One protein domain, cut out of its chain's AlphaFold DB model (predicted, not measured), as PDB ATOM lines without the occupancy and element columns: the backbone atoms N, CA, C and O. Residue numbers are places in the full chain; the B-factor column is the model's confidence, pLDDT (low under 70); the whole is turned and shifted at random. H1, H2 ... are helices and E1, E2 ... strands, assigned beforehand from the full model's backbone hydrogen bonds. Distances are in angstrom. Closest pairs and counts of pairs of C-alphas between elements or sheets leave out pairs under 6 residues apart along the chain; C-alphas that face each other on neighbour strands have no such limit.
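What this domain is: This is residues 2 to 125 of the 127 residues of an uncharacterized protein of Kofleriaceae bacterium (UniProt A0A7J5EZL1). A compact body of short, crossed helices and one small strand hairpin, E1 and E2, has a single long helix, H6, reaching away from it as an arm, of which residues 104 to 123 stick out. In the body H2 runs through the middle, with H3, H4 and the hairpin packed round it, while H5 and the early part of H6 meet at a corner. The printed part has 124 residues, with six named helices and two named strands in the order H1 H2 H3 H4 E1 E2 H5 H6; the sheet is E1 - E2, antiparallel, and the class is mostly helix. The whole is loose, with a radius of gyration of the C-alphas of 18.2 A, and elongated, spanning 63 by 34 by 29 A.

Where its parts are: E1 is residues 58 to 60, 6.7 A long, and E2 is residues 65 to 68, 10.7 A. H2 is residues 12 to 23, 16.0 A; H4 is residues 42 to 54, 18.3 A; H3 is residues 31 to 38, 10.4 A. H1, residues 2 to 8, 9.8 A, begins with C-alpha 2 at (174.349, 187.004, 225.302). H5, residues 75 to 87, measures 18.5 A. H6, residues 89 to 123, measures 52.2 A, from C-alpha 89 at (179.965, 198.948, 214.783) to C-alpha 123 at (194.353, 149.943, 225.578).

How they stand to each other: The hairpin E1 and E2 is antiparallel at 154 degrees, with N 59 and O 67 2.8 A apart and N 67 and O 59 2.9 A apart, within hydrogen-bond range. Residues 29 to 30 also pair antiparallel with residues 65 to 66 of E2. The closest C-alphas of H2 and E2, Trp 22 and Ala 68, are 5.2 A apart; those of H4 and E1, Thr 53 and Leu 59, 5.6 A. H2 touches H4, closest C-alphas Lys 14 and Thr 48 at 6.4 A, only just about perpendicular at 70.3 degrees. H3 touches H4, Thr 35 and Ser 42 at 5.7 A, about perpendicular at 73 degrees. H6 touches H1 with residues 96 to 100 alone, Glu 6 and Leu 99 at 6.1 A. H5 and H6 only just touch, only at the corner, with 3 pairs of C-alphas within 8 A, the closest Tyr 85 and Met 92 at 5.8 A. H4 and H6 are apart. Every O i to N i+4 pair is within hydrogen-bond range in H1, H2, H3, H4 and H5, and 29 of 31 in H6.

The domain as a whole: The C-alphas farthest apart, those of Asp 26 and Asp 124, are 63.6 A apart. Without the stretches that stand free, residues 86 to 91 and 104 to 125, the body spans 37 by 29 by 21 A. The printed part has no cut, and no link is long. Mean pLDDT of the printed part is 89.0, and residues 116 to 125 are under 70.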
ATOM      1  N   ARG A   2     173.292 188.031 225.423       82.62
ATOM      2  CA  ARG A   2     174.349 187.004 225.302       82.62
ATOM      3  C   ARG A   2     173.889 185.715 224.604       82.62
ATOM      4  O   ARG A   2     174.518 185.329 223.638       82.62
ATOM      5  N   ASP A   3     172.794 185.093 225.047       87.38
ATOM      6  CA  ASP A   3     172.288 183.838 224.451       87.38
ATOM      7  C   ASP A   3     171.954 183.981 222.952       87.38
ATOM      8  O   ASP A   3     172.339 183.135 222.150       87.38
ATOM      9  N   LEU A   4     171.340 185.107 222.558       89.25
ATOM     10  CA  LEU A   4     171.080 185.447 221.155       89.25
ATOM     11  C   LEU A   4     172.378 185.482 220.342       89.25
ATOM     12  O   LEU A   4     172.467 184.783 219.344       89.25
ATOM     13  N   LEU A   5     173.389 186.228 220.787       88.25
ATOM     14  CA  LEU A   5     174.672 186.356 220.082       88.25
ATOM     15  C   LEU A   5     175.545 185.095 220.139       88.25
ATOM     16  O   LEU A   5     176.383 184.867 219.275       88.25
ATOM     17  N   GLU A   6     175.404 184.281 221.180       87.56
ATOM     18  CA  GLU A   6     176.211 183.073 221.337       87.56
ATOM     19  C   GLU A   6     175.651 181.894 220.544       87.56
ATOM     20  O   GLU A   6     176.437 181.048 220.118       87.56
ATOM     21  N   ARG A   7     174.325 181.817 220.363       87.75
ATOM     22  CA  ARG A   7     173.666 180.607 219.846       87.75
ATOM     23  C   ARG A   7     172.788 180.810 218.619       87.75
ATOM     24  O   ARG A   7     172.590 179.843 217.897       87.75
ATOM     25  N   LYS A   8     172.231 182.005 218.405       93.31
ATOM     26  CA  LYS A   8     171.185 182.230 217.388       93.31
ATOM     27  C   LYS A   8     171.627 183.184 216.275       93.31
ATOM     28  O   LYS A   8     171.401 182.915 215.105       93.31
ATOM     29  N   ILE A   9     172.274 184.285 216.647       94.25
ATOM     30  CA  ILE A   9     172.871 185.303 215.773       94.25
ATOM     31  C   ILE A   9     174.376 185.248 216.006       94.25
ATOM     32  O   ILE A   9     174.984 186.122 216.621       94.25
ATOM     33  N   ASP A  10     174.943 184.113 215.627       91.19
ATOM     34  CA  ASP A  10     176.235 183.667 216.119       91.19
ATOM     35  C   ASP A  10     177.385 183.988 215.151       91.19
ATOM     36  O   ASP A  10     178.552 183.760 215.477       91.19
ATOM     37  N   SER A  11     177.064 184.577 214.000       91.25
ATOM     38  CA  SER A  11     178.001 185.083 213.004       91.25
ATOM     39  C   SER A  11     177.643 186.512 212.590       91.25
ATOM     40  O   SER A  11     176.544 187.007 212.868       91.25
ATOM     41  N   PHE A  12     178.583 187.187 211.928       90.81
ATOM     42  CA  PHE A  12     178.347 188.533 211.415       90.81
ATOM     43  C   PHE A  12     177.341 188.535 210.259       90.81
ATOM     44  O   PHE A  12     176.474 189.399 210.202       90.81
ATOM     45  N   GLU A  13     177.381 187.518 209.404       92.50
ATOM     46  CA  GLU A  13     176.450 187.329 208.291       92.50
ATOM     47  C   GLU A  13     175.010 187.214 208.805       92.50
ATOM     48  O   GLU A  13     174.127 187.946 208.355       92.50
ATOM     49  N   LYS A  14     174.774 186.375 209.825       95.25
ATOM     50  CA  LYS A  14     173.460 186.278 210.480       95.25
ATOM     51  C   LYS A  14     173.020 187.610 211.071       95.25
ATOM     52  O   LYS A  14     171.845 187.962 210.979       95.25
ATOM     53  N   PHE A  15     173.945 188.344 211.688       95.88
ATOM     54  CA  PHE A  15     173.647 189.659 212.242       95.88
ATOM     55  C   PHE A  15     173.222 190.655 211.158       95.88
ATOM     56  O   PHE A  15     172.221 191.342 211.346       95.88
ATOM     57  N   GLU A  16     173.912 190.704 210.017       95.50
ATOM     58  CA  GLU A  16     173.545 191.594 208.909       95.50
ATOM     59  C   GLU A  16     172.210 191.204 208.256       95.50
ATOM     60  O   GLU A  16     171.409 192.090 207.954       95.50
ATOM     61  N   VAL A  17     171.898 189.906 208.127       96.75
ATOM     62  CA  VAL A  17     170.567 189.452 207.671       96.75
ATOM     63  C   VAL A  17     169.471 189.942 208.620       96.75
ATOM     64  O   VAL A  17     168.498 190.563 208.179       96.75
ATOM     65  N   VAL A  18     169.641 189.727 209.930       96.81
ATOM     66  CA  VAL A  18     168.698 190.218 210.951       96.81
ATOM     67  C   VAL A  18     168.567 191.732 210.856       96.81
ATOM     68  O   VAL A  18     167.455 192.247 210.770       96.81
ATOM     69  N   ARG A  19     169.685 192.456 210.815       96.69
ATOM     70  CA  ARG A  19     169.701 193.914 210.709       96.69
ATOM     71  C   ARG A  19     168.938 194.403 209.483       96.69
ATOM     72  O   ARG A  19     168.123 195.313 209.618       96.69
ATOM     73  N   ARG A  20     169.157 193.810 208.310       95.81
ATOM     74  CA  ARG A  20     168.500 194.238 207.069       95.81
ATOM     75  C   ARG A  20     166.982 194.067 207.141       95.81
ATOM     76  O   ARG A  20     166.262 195.001 206.795       95.81
ATOM     77  N   ILE A  21     166.511 192.926 207.643       96.69
ATOM     78  CA  ILE A  21     165.076 192.646 207.806       96.69
ATOM     79  C   ILE A  21     164.457 193.561 208.874       96.69
ATOM     80  O   ILE A  21     163.384 194.120 208.674       96.69
ATOM     81  N   TRP A  22     165.140 193.769 210.000       96.44
ATOM     82  CA  TRP A  22     164.625 194.578 211.109       96.44
ATOM     83  C   TRP A  22     164.611 196.084 210.828       96.44
ATOM     84  O   TRP A  22     163.739 196.789 211.335       96.44
ATOM     85  N   LEU A  23     165.535 196.588 210.005       94.88
ATOM     86  CA  LEU A  23     165.515 197.982 209.548       94.88
ATOM     87  C   LEU A  23     164.385 198.260 208.549       94.88
ATOM     88  O   LEU A  23     163.953 199.404 208.437       94.88
ATOM     89  N   ARG A  24     163.888 197.230 207.857       94.62
ATOM     90  CA  ARG A  24     162.740 197.300 206.941       94.62
ATOM     91  C   ARG A  24     161.534 196.544 207.502       94.62
ATOM     92  O   ARG A  24     160.846 195.844 206.778       94.62
ATOM     93  N   ARG A  25     161.270 196.669 208.805       90.00
ATOM     94  CA  ARG A  25     160.212 195.906 209.499       90.00
ATOM     95  C   ARG A  25     158.805 196.042 208.897       90.00
ATOM     96  O   ARG A  25     157.982 195.165 209.130       90.00
ATOM     97  N   ASP A  26     158.550 197.117 208.157       89.56
ATOM     98  CA  ASP A  26     157.261 197.403 207.519       89.56
ATOM     99  C   ASP A  26     157.122 196.745 206.128       89.56
ATOM    100  O   ASP A  26     156.058 196.819 205.517       89.56
ATOM    101  N   GLU A  27     158.175 196.088 205.624       92.94
ATOM    102  CA  GLU A  27     158.217 195.467 204.297       92.94
ATOM    103  C   GLU A  27     158.811 194.045 204.359       92.94
ATOM    104  O   GLU A  27     159.942 193.861 204.820       92.94
ATOM    105  N   PRO A  28     158.102 193.016 203.861       94.81
ATOM    106  CA  PRO A  28     158.675 191.685 203.745       94.81
ATOM    107  C   PRO A  28     159.745 191.633 202.646       94.81
ATOM    108  O   PRO A  28     159.534 192.097 201.526       94.81
ATOM    109  N   LEU A  29     160.885 191.011 202.946       96.50
ATOM    110  CA  LEU A  29     162.016 190.874 202.026       96.50
ATOM    111  C   LEU A  29     162.108 189.464 201.447       96.50
ATOM    112  O   LEU A  29     161.745 188.494 202.109       96.50
ATOM    113  N   THR A  30     162.637 189.356 200.226       96.31
ATOM    114  CA  THR A  30     162.895 188.065 199.565       96.31
ATOM    115  C   THR A  30     164.345 187.617 199.699       96.31
ATOM    116  O   THR A  30     165.221 188.455 199.944       96.31
ATOM    117  N   VAL A  31     164.629 186.325 199.479       95.19
ATOM    118  CA  VAL A  31     166.015 185.824 199.416       95.19
ATOM    119  C   VAL A  31     166.807 186.588 198.366       95.19
ATOM    120  O   VAL A  31     167.934 186.990 198.643       95.19
ATOM    121  N   ALA A  32     166.218 186.832 197.192       94.75
ATOM    122  CA  ALA A  32     166.862 187.582 196.115       94.75
ATOM    123  C   ALA A  32     167.248 188.997 196.571       94.75
ATOM    124  O   ALA A  32     168.413 189.373 196.489       94.75
ATOM    125  N   THR A  33     166.305 189.733 197.168       95.12
ATOM    126  CA  THR A  33     166.563 191.085 197.687       95.12
ATOM    127  C   THR A  33     167.674 191.095 198.733       95.12
ATOM    128  O   THR A  33     168.533 191.967 198.694       95.12
ATOM    129  N   ILE A  34     167.679 190.132 199.661       95.25
ATOM    130  CA  ILE A  34     168.694 190.042 200.722       95.25
ATOM    131  C   ILE A  34     170.064 189.655 200.145       95.25
ATOM    132  O   ILE A  34     171.083 190.193 200.573       95.25
ATOM    133  N   THR A  35     170.088 188.748 199.165       94.62
ATOM    134  CA  THR A  35     171.298 188.306 198.455       94.62
ATOM    135  C   THR A  35     171.951 189.482 197.734       94.62
ATOM    136  O   THR A  35     173.135 189.734 197.946       94.62
ATOM    137  N   ASP A  36     171.180 190.242 196.955       94.12
ATOM    138  CA  ASP A  36     171.674 191.416 196.224       94.12
ATOM    139  C   ASP A  36     172.229 192.480 197.180       94.12
ATOM    140  O   ASP A  36     173.266 193.098 196.937       94.12
ATOM    141  N   ASP A  37     171.545 192.655 198.310       92.56
ATOM    142  CA  ASP A  37     171.861 193.648 199.326       92.56
ATOM    143  C   ASP A  37     173.106 193.324 200.164       92.56
ATOM    144  O   ASP A  37     173.730 194.252 200.688       92.56
ATOM    145  N   LEU A  38     173.411 192.039 200.367       93.19
ATOM    146  CA  LEU A  38     174.522 191.567 201.205       93.19
ATOM    147  C   LEU A  38     175.674 190.962 200.396       93.19
ATOM    148  O   LEU A  38     176.730 190.700 200.963       93.19
ATOM    149  N   GLN A  39     175.482 190.752 199.091       93.56
ATOM    150  CA  GLN A  39     176.433 190.083 198.198       93.56
ATOM    151  C   GLN A  39     176.870 188.697 198.706       93.56
ATOM    152  O   GLN A  39     178.011 188.278 198.513       93.56
ATOM    153  N   LEU A  40     175.952 187.979 199.360       89.81
ATOM    154  CA  LEU A  40     176.172 186.626 199.874       89.81
ATOM    155  C   LEU A  40     175.515 185.582 198.959       89.81
ATOM    156  O   LEU A  40     174.504 185.888 198.330       89.81
ATOM    157  N   PRO A  41     176.029 184.340 198.892       92.81
ATOM    158  CA  PRO A  41     175.404 183.281 198.107       92.81
ATOM    159  C   PRO A  41     173.964 183.000 198.558       92.81
ATOM    160  O   PRO A  41     173.687 182.834 199.747       92.81
ATOM    161  N   SER A  42     173.044 182.856 197.603       90.44
ATOM    162  CA  SER A  42     171.616 182.645 197.889       90.44
ATOM    163  C   SER A  42     171.342 181.403 198.745       90.44
ATOM    164  O   SER A  42     170.462 181.430 199.603       90.44
ATOM    165  N   GLY A  43     172.121 180.330 198.571       91.69
ATOM    166  CA  GLY A  43     172.021 179.121 199.398       91.69
ATOM    167  C   GLY A  43     172.381 179.358 200.872       91.69
ATOM    168  O   GLY A  43     171.736 178.803 201.764       91.69
ATOM    169  N   GLU A  44     173.363 180.220 201.142       91.69
ATOM    170  CA  GLU A  44     173.750 180.597 202.508       91.69
ATOM    171  C   GLU A  44     172.693 181.500 203.152       91.69
ATOM    172  O   GLU A  44     172.337 181.305 204.318       91.69
ATOM    173  N   ILE A  45     172.124 182.431 202.376       95.31
ATOM    174  CA  ILE A  45     171.003 183.272 202.816       95.31
ATOM    175  C   ILE A  45     169.778 182.416 203.147       95.31
ATOM    176  O   ILE A  45     169.227 182.551 204.237       95.31
ATOM    177  N   ALA A  46     169.377 181.493 202.270       94.50
ATOM    178  CA  ALA A  46     168.223 180.622 202.502       94.50
ATOM    179  C   ALA A  46     168.389 179.754 203.766       94.50
ATOM    180  O   ALA A  46     167.465 179.636 204.579       94.50
ATOM    181  N   THR A  47     169.589 179.203 203.973       94.62
ATOM    182  CA  THR A  47     169.923 178.443 205.191       94.62
ATOM    183  C   THR A  47     169.820 179.332 206.430       94.62
ATOM    184  O   THR A  47     169.145 178.985 207.399       94.62
ATOM    185  N   THR A  48     170.406 180.529 206.369       95.94
ATOM    186  CA  THR A  48     170.364 181.514 207.457       95.94
ATOM    187  C   THR A  48     168.932 181.919 207.813       95.94
ATOM    188  O   THR A  48     168.573 181.953 208.988       95.94
ATOM    189  N   LEU A  49     168.087 182.194 206.818       96.56
ATOM    190  CA  LEU A  49     166.689 182.573 207.034       96.56
ATOM    191  C   LEU A  49     165.884 181.442 207.674       96.56
ATOM    192  O   LEU A  49     165.093 181.694 208.586       96.56
ATOM    193  N   THR A  50     166.130 180.198 207.263       95.94
ATOM    194  CA  THR A  50     165.505 179.016 207.872       95.94
ATOM    195  C   THR A  50     165.854 178.918 209.360       95.94
ATOM    196  O   THR A  50     164.967 178.778 210.206       95.94
ATOM    197  N   GLU A  51     167.136 179.066 209.708       96.25
ATOM    198  CA  GLU A  51     167.593 179.035 211.101       96.25
ATOM    199  C   GLU A  51     166.991 180.175 211.933       96.25
ATOM    200  O   GLU A  51     166.444 179.941 213.015       96.25
ATOM    201  N   LEU A  52     167.019 181.409 211.422       96.44
ATOM    202  CA  LEU A  52     166.463 182.577 212.111       96.44
ATOM    203  C   LEU A  52     164.944 182.466 212.316       96.44
ATOM    204  O   LEU A  52     164.437 182.866 213.370       96.44
ATOM    205  N   THR A  53     164.230 181.885 211.348       96.56
ATOM    206  CA  THR A  53     162.791 181.603 211.453       96.56
ATOM    207  C   THR A  53     162.526 180.570 212.547       96.56
ATOM    208  O   THR A  53     161.677 180.791 213.410       96.56
ATOM    209  N   SER A  54     163.316 179.487 212.598       95.38
ATOM    210  CA  SER A  54     163.198 178.451 213.642       95.38
ATOM    211  C   SER A  54     163.406 178.991 215.065       95.38
ATOM    212  O   SER A  54     162.918 178.428 216.044       95.38
ATOM    213  N   HIS A  55     164.120 180.112 215.189       94.88
ATOM    214  CA  HIS A  55     164.381 180.793 216.451       94.88
ATOM    215  C   HIS A  55     163.372 181.898 216.790       94.88
ATOM    216  O   HIS A  55     163.521 182.531 217.840       94.88
ATOM    217  N   GLY A  56     162.379 182.148 215.930       95.06
ATOM    218  CA  GLY A  56     161.400 183.224 216.104       95.06
ATOM    219  C   GLY A  56     162.018 184.626 216.050       95.06
ATOM    220  O   GLY A  56     161.511 185.545 216.688       95.06
ATOM    221  N   ILE A  57     163.151 184.783 215.353       96.31
ATOM    222  CA  ILE A  57     163.847 186.074 215.176       96.31
ATOM    223  C   ILE A  57     163.273 186.838 213.978       96.31
ATOM    224  O   ILE A  57     163.190 188.071 213.985       96.31
ATOM    225  N   ILE A  58     162.867 186.091 212.960       97.06
ATOM    226  CA  ILE A  58     162.125 186.560 211.796       97.06
ATOM    227  C   ILE A  58     160.914 185.651 211.597       97.06
ATOM    228  O   ILE A  58     160.852 184.555 212.158       97.06
ATOM    229  N   LEU A  59     159.956 186.120 210.813       96.88
ATOM    230  CA  LEU A  59     158.776 185.365 210.422       96.88
ATOM    231  C   LEU A  59     158.863 185.089 208.928       96.88
ATOM    232  O   LEU A  59     159.168 185.994 208.151       96.88
ATOM    233  N   HIS A  60     158.586 183.847 208.552       96.50
ATOM    234  CA  HIS A  60     158.369 183.454 207.168       96.50
ATOM    235  C   HIS A  60     156.899 183.702 206.820       96.50
ATOM    236  O   HIS A  60     156.002 183.283 207.553       96.50
ATOM    237  N   GLU A  61     156.671 184.460 205.755       92.44
ATOM    238  CA  GLU A  61     155.361 184.692 205.150       92.44
ATOM    239  C   GLU A  61     155.190 183.792 203.916       92.44
ATOM    240  O   GLU A  61     156.050 182.972 203.593       92.44
ATOM    241  N   ASP A  62     154.081 183.948 203.196       85.81
ATOM    242  CA  ASP A  62     153.798 183.148 202.008       85.81
ATOM    243  C   ASP A  62     154.908 183.257 200.944       85.81
ATOM    244  O   ASP A  62     155.351 184.344 200.554       85.81
ATOM    245  N   GLY A  63     155.325 182.101 200.421       88.75
ATOM    246  CA  GLY A  63     156.339 182.004 199.374       88.75
ATOM    247  C   GLY A  63     157.759 182.188 199.909       88.75
ATOM    248  O   GLY A  63     158.204 181.424 200.756       88.75
ATOM    249  N   ASP A  64     158.492 183.164 199.372       92.44
ATOM    250  CA  ASP A  64     159.893 183.450 199.724       92.44
ATOM    251  C   ASP A  64     160.032 184.779 200.482       92.44
ATOM    252  O   ASP A  64     160.976 185.533 200.278       92.44
ATOM    253  N   ARG A  65     159.036 185.139 201.295       95.69
ATOM    254  CA  ARG A  65     158.967 186.443 201.966       95.69
ATOM    255  C   ARG A  65     159.248 186.318 203.455       95.69
ATOM    256  O   ARG A  65     158.728 185.424 204.114       95.69
ATOM    257  N   TYR A  66     160.047 187.234 203.991       97.06
ATOM    258  CA  TYR A  66     160.470 187.228 205.390       97.06
ATOM    259  C   TYR A  66     160.330 188.614 206.011       97.06
ATOM    260  O   TYR A  66     160.761 189.608 205.425       97.06
ATOM    261  N   ARG A  67     159.786 188.682 207.228       97.12
ATOM    262  CA  ARG A  67     159.633 189.930 207.994       97.12
ATOM    263  C   ARG A  67     160.225 189.829 209.395       97.12
ATOM    264  O   ARG A  67     160.453 188.742 209.922       97.12
ATOM    265  N   ALA A  68     160.439 190.973 210.034       97.25
ATOM    266  CA  ALA A  68     160.913 191.019 211.413       97.25
ATOM    267  C   ALA A  68     159.850 190.488 212.394       97.25
ATOM    268  O   ALA A  68     158.672 190.836 212.307       97.25
ATOM    269  N   ALA A  69     160.267 189.685 213.378       96.06
ATOM    270  CA  ALA A  69     159.397 189.228 214.462       96.06
ATOM    271  C   ALA A  69     159.304 190.293 215.576       96.06
ATOM    272  O   ALA A  69     159.804 190.095 216.684       96.06
ATOM    273  N   VAL A  70     158.691 191.446 215.280       94.00
ATOM    274  CA  VAL A  70     158.679 192.625 216.179       94.00
ATOM    275  C   VAL A  70     157.902 192.423 217.484       94.00
ATOM    276  O   VAL A  70     158.173 193.105 218.466       94.00
ATOM    277  N   GLU A  71     156.991 191.451 217.524       91.62
ATOM    278  CA  GLU A  71     156.242 191.055 218.728       91.62
ATOM    279  C   GLU A  71     156.860 189.835 219.437       91.62
ATOM    280  O   GLU A  71     156.349 189.355 220.448       91.62
ATOM    281  N   GLY A  72     157.968 189.305 218.912       88.31
ATOM    282  CA  GLY A  72     158.619 188.117 219.451       88.31
ATOM    283  C   GLY A  72     159.356 188.385 220.765       88.31
ATOM    284  O   GLY A  72     159.826 189.490 221.037       88.31
ATOM    285  N   GLY A  73     159.582 187.328 221.554       91.06
ATOM    286  CA  GLY A  73     160.302 187.404 222.838       91.06
ATOM    287  C   GLY A  73     161.764 187.876 222.745       91.06
ATOM    288  O   GLY A  73     162.436 188.050 223.761       91.06
ATOM    289  N   HIS A  74     162.280 188.084 221.534       93.56
ATOM    290  CA  HIS A  74     163.623 188.591 221.265       93.56
ATOM    291  C   HIS A  74     163.652 190.051 220.805       93.56
ATOM    292  O   HIS A  74     164.742 190.617 220.709       93.56
ATOM    293  N   ALA A  75     162.494 190.673 220.572       94.19
ATOM    294  CA  ALA A  75     162.399 191.942 219.865       94.19
ATOM    295  C   ALA A  75     163.168 193.086 220.525       94.19
ATOM    296  O   ALA A  75     164.012 193.712 219.887       94.19
ATOM    297  N   SER A  76     162.960 193.295 221.826       94.69
ATOM    298  CA  SER A  76     163.663 194.337 222.581       94.69
ATOM    299  C   SER A  76     165.180 194.143 222.555       94.69
ATOM    300  O   SER A  76     165.932 195.096 222.380       94.69
ATOM    301  N   THR A  77     165.644 192.896 222.668       94.62
ATOM    302  CA  THR A  77     167.076 192.589 222.639       94.62
ATOM    303  C   THR A  77     167.676 192.829 221.258       94.62
ATOM    304  O   THR A  77     168.774 193.373 221.174       94.62
ATOM    305  N   ILE A  78     166.981 192.431 220.189       95.38
ATOM    306  CA  ILE A  78     167.439 192.670 218.817       95.38
ATOM    307  C   ILE A  78     167.513 194.173 218.568       95.38
ATOM    308  O   ILE A  78     168.545 194.655 218.116       95.38
ATOM    309  N   GLN A  79     166.486 194.928 218.954       95.31
ATOM    310  CA  GLN A  79     166.495 196.379 218.816       95.31
ATOM    311  C   GLN A  79     167.692 197.020 219.539       95.31
ATOM    312  O   GLN A  79     168.427 197.789 218.922       95.31
ATOM    313  N   THR A  80     167.972 196.632 220.788       93.88
ATOM    314  CA  THR A  80     169.169 197.103 221.509       93.88
ATOM    315  C   THR A  80     170.469 196.751 220.779       93.88
ATOM    316  O   THR A  80     171.399 197.555 220.757       93.88
ATOM    317  N   MET A  81     170.561 195.566 220.166       93.62
ATOM    318  CA  MET A  81     171.738 195.181 219.377       93.62
ATOM    319  C   MET A  81     171.911 196.065 218.136       93.62
ATOM    320  O   MET A  81     173.031 196.467 217.827       93.62
ATOM    321  N   LEU A  82     170.818 196.394 217.443       95.19
ATOM    322  CA  LEU A  82     170.847 197.268 216.267       95.19
ATOM    323  C   LEU A  82     171.226 198.704 216.636       95.19
ATOM    324  O   LEU A  82     172.036 199.316 215.943       95.19
ATOM    325  N   GLU A  83     170.699 199.218 217.747       95.19
ATOM    326  CA  GLU A  83     171.060 200.531 218.292       95.19
ATOM    327  C   GLU A  83     172.537 200.581 218.705       95.19
ATOM    328  O   GLU A  83     173.244 201.544 218.396       95.19
ATOM    329  N   LEU A  84     173.038 199.521 219.351       92.94
ATOM    330  CA  LEU A  84     174.450 199.410 219.711       92.94
ATOM    331  C   LEU A  84     175.341 199.405 218.469       92.94
ATOM    332  O   LEU A  84     176.338 200.122 218.446       92.94
ATOM    333  N   TYR A  85     174.974 198.637 217.442       94.69
ATOM    334  CA  TYR A  85     175.714 198.589 216.185       94.69
ATOM    335  C   TYR A  85     175.701 199.932 215.456       94.69
ATOM    336  O   TYR A  85     176.740 200.367 214.979       94.69
ATOM    337  N   ALA A  86     174.557 200.620 215.410       95.19
ATOM    338  CA  ALA A  86     174.458 201.941 214.794       95.19
ATOM    339  C   ALA A  86     175.361 202.978 215.486       95.19
ATOM    340  O   ALA A  86     175.882 203.877 214.830       95.19
ATOM    341  N   ARG A  87     175.560 202.844 216.804       96.62
ATOM    342  CA  ARG A  87     176.426 203.728 217.593       96.62
ATOM    343  C   ARG A  87     177.904 203.345 217.520       96.62
ATOM    344  O   ARG A  87     178.753 204.230 217.482       96.62
ATOM    345  N   ASP A  88     178.211 202.053 217.575       94.88
ATOM    346  CA  ASP A  88     179.579 201.529 217.627       94.88
ATOM    347  C   ASP A  88     179.694 200.162 216.915       94.88
ATOM    348  O   ASP A  88     179.663 199.099 217.556       94.88
ATOM    349  N   PRO A  89     179.849 200.170 215.575       93.62
ATOM    350  CA  PRO A  89     179.965 198.948 214.783       93.62
ATOM    351  C   PRO A  89     181.182 198.098 215.166       93.62
ATOM    352  O   PRO A  89     181.111 196.868 215.185       93.62
ATOM    353  N   LEU A  90     182.303 198.746 215.502       93.12
ATOM    354  CA  LEU A  90     183.563 198.065 215.802       93.12
ATOM    355  C   LEU A  90     183.461 197.244 217.084       93.12
ATOM    356  O   LEU A  90     183.947 196.111 217.130       93.12
ATOM    357  N   SER A  91     182.814 197.781 218.115       90.19
ATOM    358  CA  SER A  91     182.586 197.031 219.350       90.19
ATOM    359  C   SER A  91     181.678 195.824 219.128       90.19
ATOM    360  O   SER A  91     181.961 194.748 219.653       90.19
ATOM    361  N   MET A  92     180.632 195.952 218.309       89.19
ATOM    362  CA  MET A  92     179.753 194.821 217.996       89.19
ATOM    363  C   MET A  92     180.489 193.720 217.215       89.19
ATOM    364  O   MET A  92     180.371 192.540 217.546       89.19
ATOM    365  N   LEU A  93     181.317 194.101 216.236       89.62
ATOM    366  CA  LEU A  93     182.177 193.166 215.503       89.62
ATOM    367  C   LEU A  93     183.148 192.430 216.433       89.62
ATOM    368  O   LEU A  93     183.298 191.212 216.334       89.62
ATOM    369  N   ARG A  94     183.778 193.149 217.372       90.94
ATOM    370  CA  ARG A  94     184.660 192.545 218.384       90.94
ATOM    371  C   ARG A  94     183.915 191.527 219.240       90.94
ATOM    372  O   ARG A  94     184.410 190.418 219.406       90.94
ATOM    373  N   ILE A  95     182.716 191.864 219.715       90.62
ATOM    374  CA  ILE A  95     181.885 190.956 220.517       90.62
ATOM    375  C   ILE A  95     181.554 189.683 219.728       90.62
ATOM    376  O   ILE A  95     181.773 188.584 220.234       90.62
ATOM    377  N   LEU A  96     181.063 189.806 218.489       89.19
ATOM    378  CA  LEU A  96     180.745 188.645 217.647       89.19
ATOM    379  C   LEU A  96     181.972 187.751 217.426       89.19
ATOM    380  O   LEU A  96     181.885 186.530 217.569       89.19
ATOM    381  N   ASN A  97     183.130 188.357 217.156       89.75
ATOM    382  CA  ASN A  97     184.375 187.628 216.945       89.75
ATOM    383  C   ASN A  97     184.867 186.919 218.221       89.75
ATOM    384  O   ASN A  97     185.231 185.743 218.191       89.75
ATOM    385  N   GLU A  98     184.822 187.587 219.376       91.31
ATOM    386  CA  GLU A  98     185.187 186.981 220.662       91.31
ATOM    387  C   GLU A  98     184.311 185.770 221.002       91.31
ATOM    388  O   GLU A  98     184.812 184.750 221.493       91.31
ATOM    389  N   LEU A  99     183.007 185.859 220.725       89.12
ATOM    390  CA  LEU A  99     182.077 184.751 220.925       89.12
ATOM    391  C   LEU A  99     182.366 183.601 219.957       89.12
ATOM    392  O   LEU A  99     182.450 182.452 220.401       89.12
ATOM    393  N   ALA A 100     182.604 183.894 218.677       86.38
ATOM    394  CA  ALA A 100     182.991 182.894 217.684       86.38
ATOM    395  C   ALA A 100     184.280 182.152 218.091       86.38
ATOM    396  O   ALA A 100     184.307 180.918 218.137       86.38
ATOM    397  N   LEU A 101     185.323 182.883 218.504       88.25
ATOM    398  CA  LEU A 101     186.580 182.305 218.994       88.25
ATOM    399  C   LEU A 101     186.376 181.441 220.242       88.25
ATOM    400  O   LEU A 101     186.974 180.367 220.367       88.25
ATOM    401  N   ARG A 102     185.523 181.874 221.175       87.69
ATOM    402  CA  ARG A 102     185.195 181.092 222.374       87.69
ATOM    403  C   ARG A 102     184.503 179.777 222.015       87.69
ATOM    404  O   ARG A 102     184.859 178.743 222.583       87.69
ATOM    405  N   ARG A 103     183.564 179.791 221.061       86.00
ATOM    406  CA  ARG A 103     182.901 178.569 220.572       86.00
ATOM    407  C   ARG A 103     183.902 177.606 219.949       86.00
ATOM    408  O   ARG A 103     183.906 176.431 220.314       86.00
ATOM    409  N   LEU A 104     184.784 178.105 219.081       83.69
ATOM    410  CA  LEU A 104     185.838 177.301 218.456       83.69
ATOM    411  C   LEU A 104     186.733 176.636 219.503       83.69
ATOM    412  O   LEU A 104     186.929 175.424 219.462       83.69
ATOM    413  N   ARG A 105     187.198 177.394 220.502       85.50
ATOM    414  CA  ARG A 105     188.001 176.842 221.606       85.50
ATOM    415  C   ARG A 105     187.252 175.748 222.372       85.50
ATOM    416  O   ARG A 105     187.836 174.709 222.663       85.50
ATOM    417  N   GLY A 106     185.964 175.944 222.655       83.44
ATOM    418  CA  GLY A 106     185.133 174.939 223.325       83.44
ATOM    419  C   GLY A 106     184.888 173.674 222.490       83.44
ATOM    420  O   GLY A 106     184.819 172.575 223.038       83.44
ATOM    421  N   LEU A 107     184.759 173.797 221.166       82.00
ATOM    422  CA  LEU A 107     184.663 172.646 220.258       82.00
ATOM    423  C   LEU A 107     185.985 171.875 220.198       82.00
ATOM    424  O   LEU A 107     185.984 170.651 220.289       82.00
ATOM    425  N   THR A 108     187.102 172.589 220.110       80.94
ATOM    426  CA  THR A 108     188.444 172.004 220.094       80.94
ATOM    427  C   THR A 108     188.759 171.272 221.399       80.94
ATOM    428  O   THR A 108     189.208 170.132 221.358       80.94
ATOM    429  N   ALA A 109     188.452 171.866 222.558       78.50
ATOM    430  CA  ALA A 109     188.640 171.218 223.858       78.50
ATOM    431  C   ALA A 109     187.836 169.911 223.986       78.50
ATOM    432  O   ALA A 109     188.362 168.912 224.471       78.50
ATOM    433  N   ARG A 110     186.589 169.898 223.493       77.38
ATOM    434  CA  ARG A 110     185.758 168.685 223.454       77.38
ATOM    435  C   ARG A 110     186.343 167.617 222.536       77.38
ATOM    436  O   ARG A 110     186.551 166.504 222.989       77.38
ATOM    437  N   LYS A 111     186.724 167.977 221.306       76.69
ATOM    438  CA  LYS A 111     187.360 167.039 220.364       76.69
ATOM    439  C   LYS A 111     188.654 166.436 220.914       76.69
ATOM    440  O   LYS A 111     188.891 165.246 220.732       76.69
ATOM    441  N   PHE A 112     189.479 167.233 221.598       73.50
ATOM    442  CA  PHE A 112     190.668 166.715 222.275       73.50
ATOM    443  C   PHE A 112     190.295 165.739 223.392       73.50
ATOM    444  O   PHE A 112     190.852 164.646 223.442       73.50
ATOM    445  N   SER A 113     189.329 166.088 224.246       73.12
ATOM    446  CA  SER A 113     188.839 165.189 225.298       73.12
ATOM    447  C   SER A 113     188.312 163.866 224.728       73.12
ATOM    448  O   SER A 113     188.674 162.803 225.228       73.12
ATOM    449  N   ASP A 114     187.512 163.918 223.662       70.31
ATOM    450  CA  ASP A 114     186.957 162.729 223.007       70.31
ATOM    451  C   ASP A 114     188.072 161.826 222.455       70.31
ATOM    452  O   ASP A 114     188.027 160.607 222.627       70.31
ATOM    453  N   ALA A 115     189.116 162.414 221.860       70.50
ATOM    454  CA  ALA A 115     190.271 161.674 221.354       70.50
ATOM    455  C   ALA A 115     191.072 160.976 222.471       70.50
ATOM    456  O   ALA A 115     191.452 159.818 222.307       70.50
ATOM    457  N   PHE A 116     191.282 161.636 223.619       66.38
ATOM    458  CA  PHE A 116     191.972 161.039 224.775       66.38
ATOM    459  C   PHE A 116     191.161 159.920 225.453       66.38
ATOM    460  O   PHE A 116     191.736 158.968 225.983       66.38
ATOM    461  N   ILE A 117     189.829 160.011 225.451       64.69
ATOM    462  CA  ILE A 117     188.957 158.952 225.985       64.69
ATOM    463  C   ILE A 117     188.950 157.738 225.042       64.69
ATOM    464  O   ILE A 117     189.037 156.596 225.498       64.69
ATOM    465  N   LEU A 118     188.892 157.972 223.727       60.44
ATOM    466  CA  LEU A 118     188.935 156.917 222.709       60.44
ATOM    467  C   LEU A 118     190.276 156.167 222.675       60.44
ATOM    468  O   LEU A 118     190.270 154.967 222.396       60.44
ATOM    469  N   SER A 119     191.403 156.830 222.962       59.69
ATOM    470  CA  SER A 119     192.708 156.160 223.030       59.69
ATOM    471  C   SER A 119     192.838 155.254 224.258       59.69
ATOM    472  O   SER A 119     193.266 154.118 224.104       59.69
ATOM    473  N   ARG A 120     192.372 155.684 225.443       60.56
ATOM    474  CA  ARG A 120     192.403 154.845 226.662       60.56
ATOM    475  C   ARG A 120     191.525 153.597 226.559       60.56
ATOM    476  O   ARG A 120     191.935 152.520 226.962       60.56
ATOM    477  N   LYS A 121     190.330 153.707 225.965       57.84
ATOM    478  CA  LYS A 121     189.411 152.559 225.842       57.84
ATOM    479  C   LYS A 121     189.927 151.457 224.898       57.84
ATOM    480  O   LYS A 121     189.463 150.327 224.992       57.84
ATOM    481  N   LYS A 122     190.854 151.772 223.984       58.50
ATOM    482  CA  LYS A 122     191.503 150.772 223.119       58.50
ATOM    483  C   LYS A 122     192.630 150.012 223.819       58.50
ATOM    484  O   LYS A 122     192.884 148.883 223.431       58.50
ATOM    485  N   GLU A 123     193.277 150.603 224.821       56.81
ATOM    486  CA  GLU A 123     194.353 149.943 225.578       56.81
ATOM    487  C   GLU A 123     193.808 148.957 226.626       56.81
ATOM    488  O   GLU A 123     194.441 147.940 226.877       56.81
ATOM    489  N   ASP A 124     192.602 149.187 227.161       56.56
ATOM    490  CA  ASP A 124     191.985 148.325 228.188       56.56
ATOM    491  C   ASP A 124     191.088 147.193 227.625       56.56
ATOM    492  O   ASP A 124     190.463 146.458 228.388       56.56
ATOM    493  N   GLY A 125     190.952 147.079 226.296       53.88
ATOM    494  CA  GLY A 125     189.989 146.184 225.629       53.88
ATOM    495  C   GLY A 125     190.580 144.973 224.903       53.88
ATOM    496  O   GLY A 125     189.814 144.221 224.307       53.88
TER     497      GLY A 125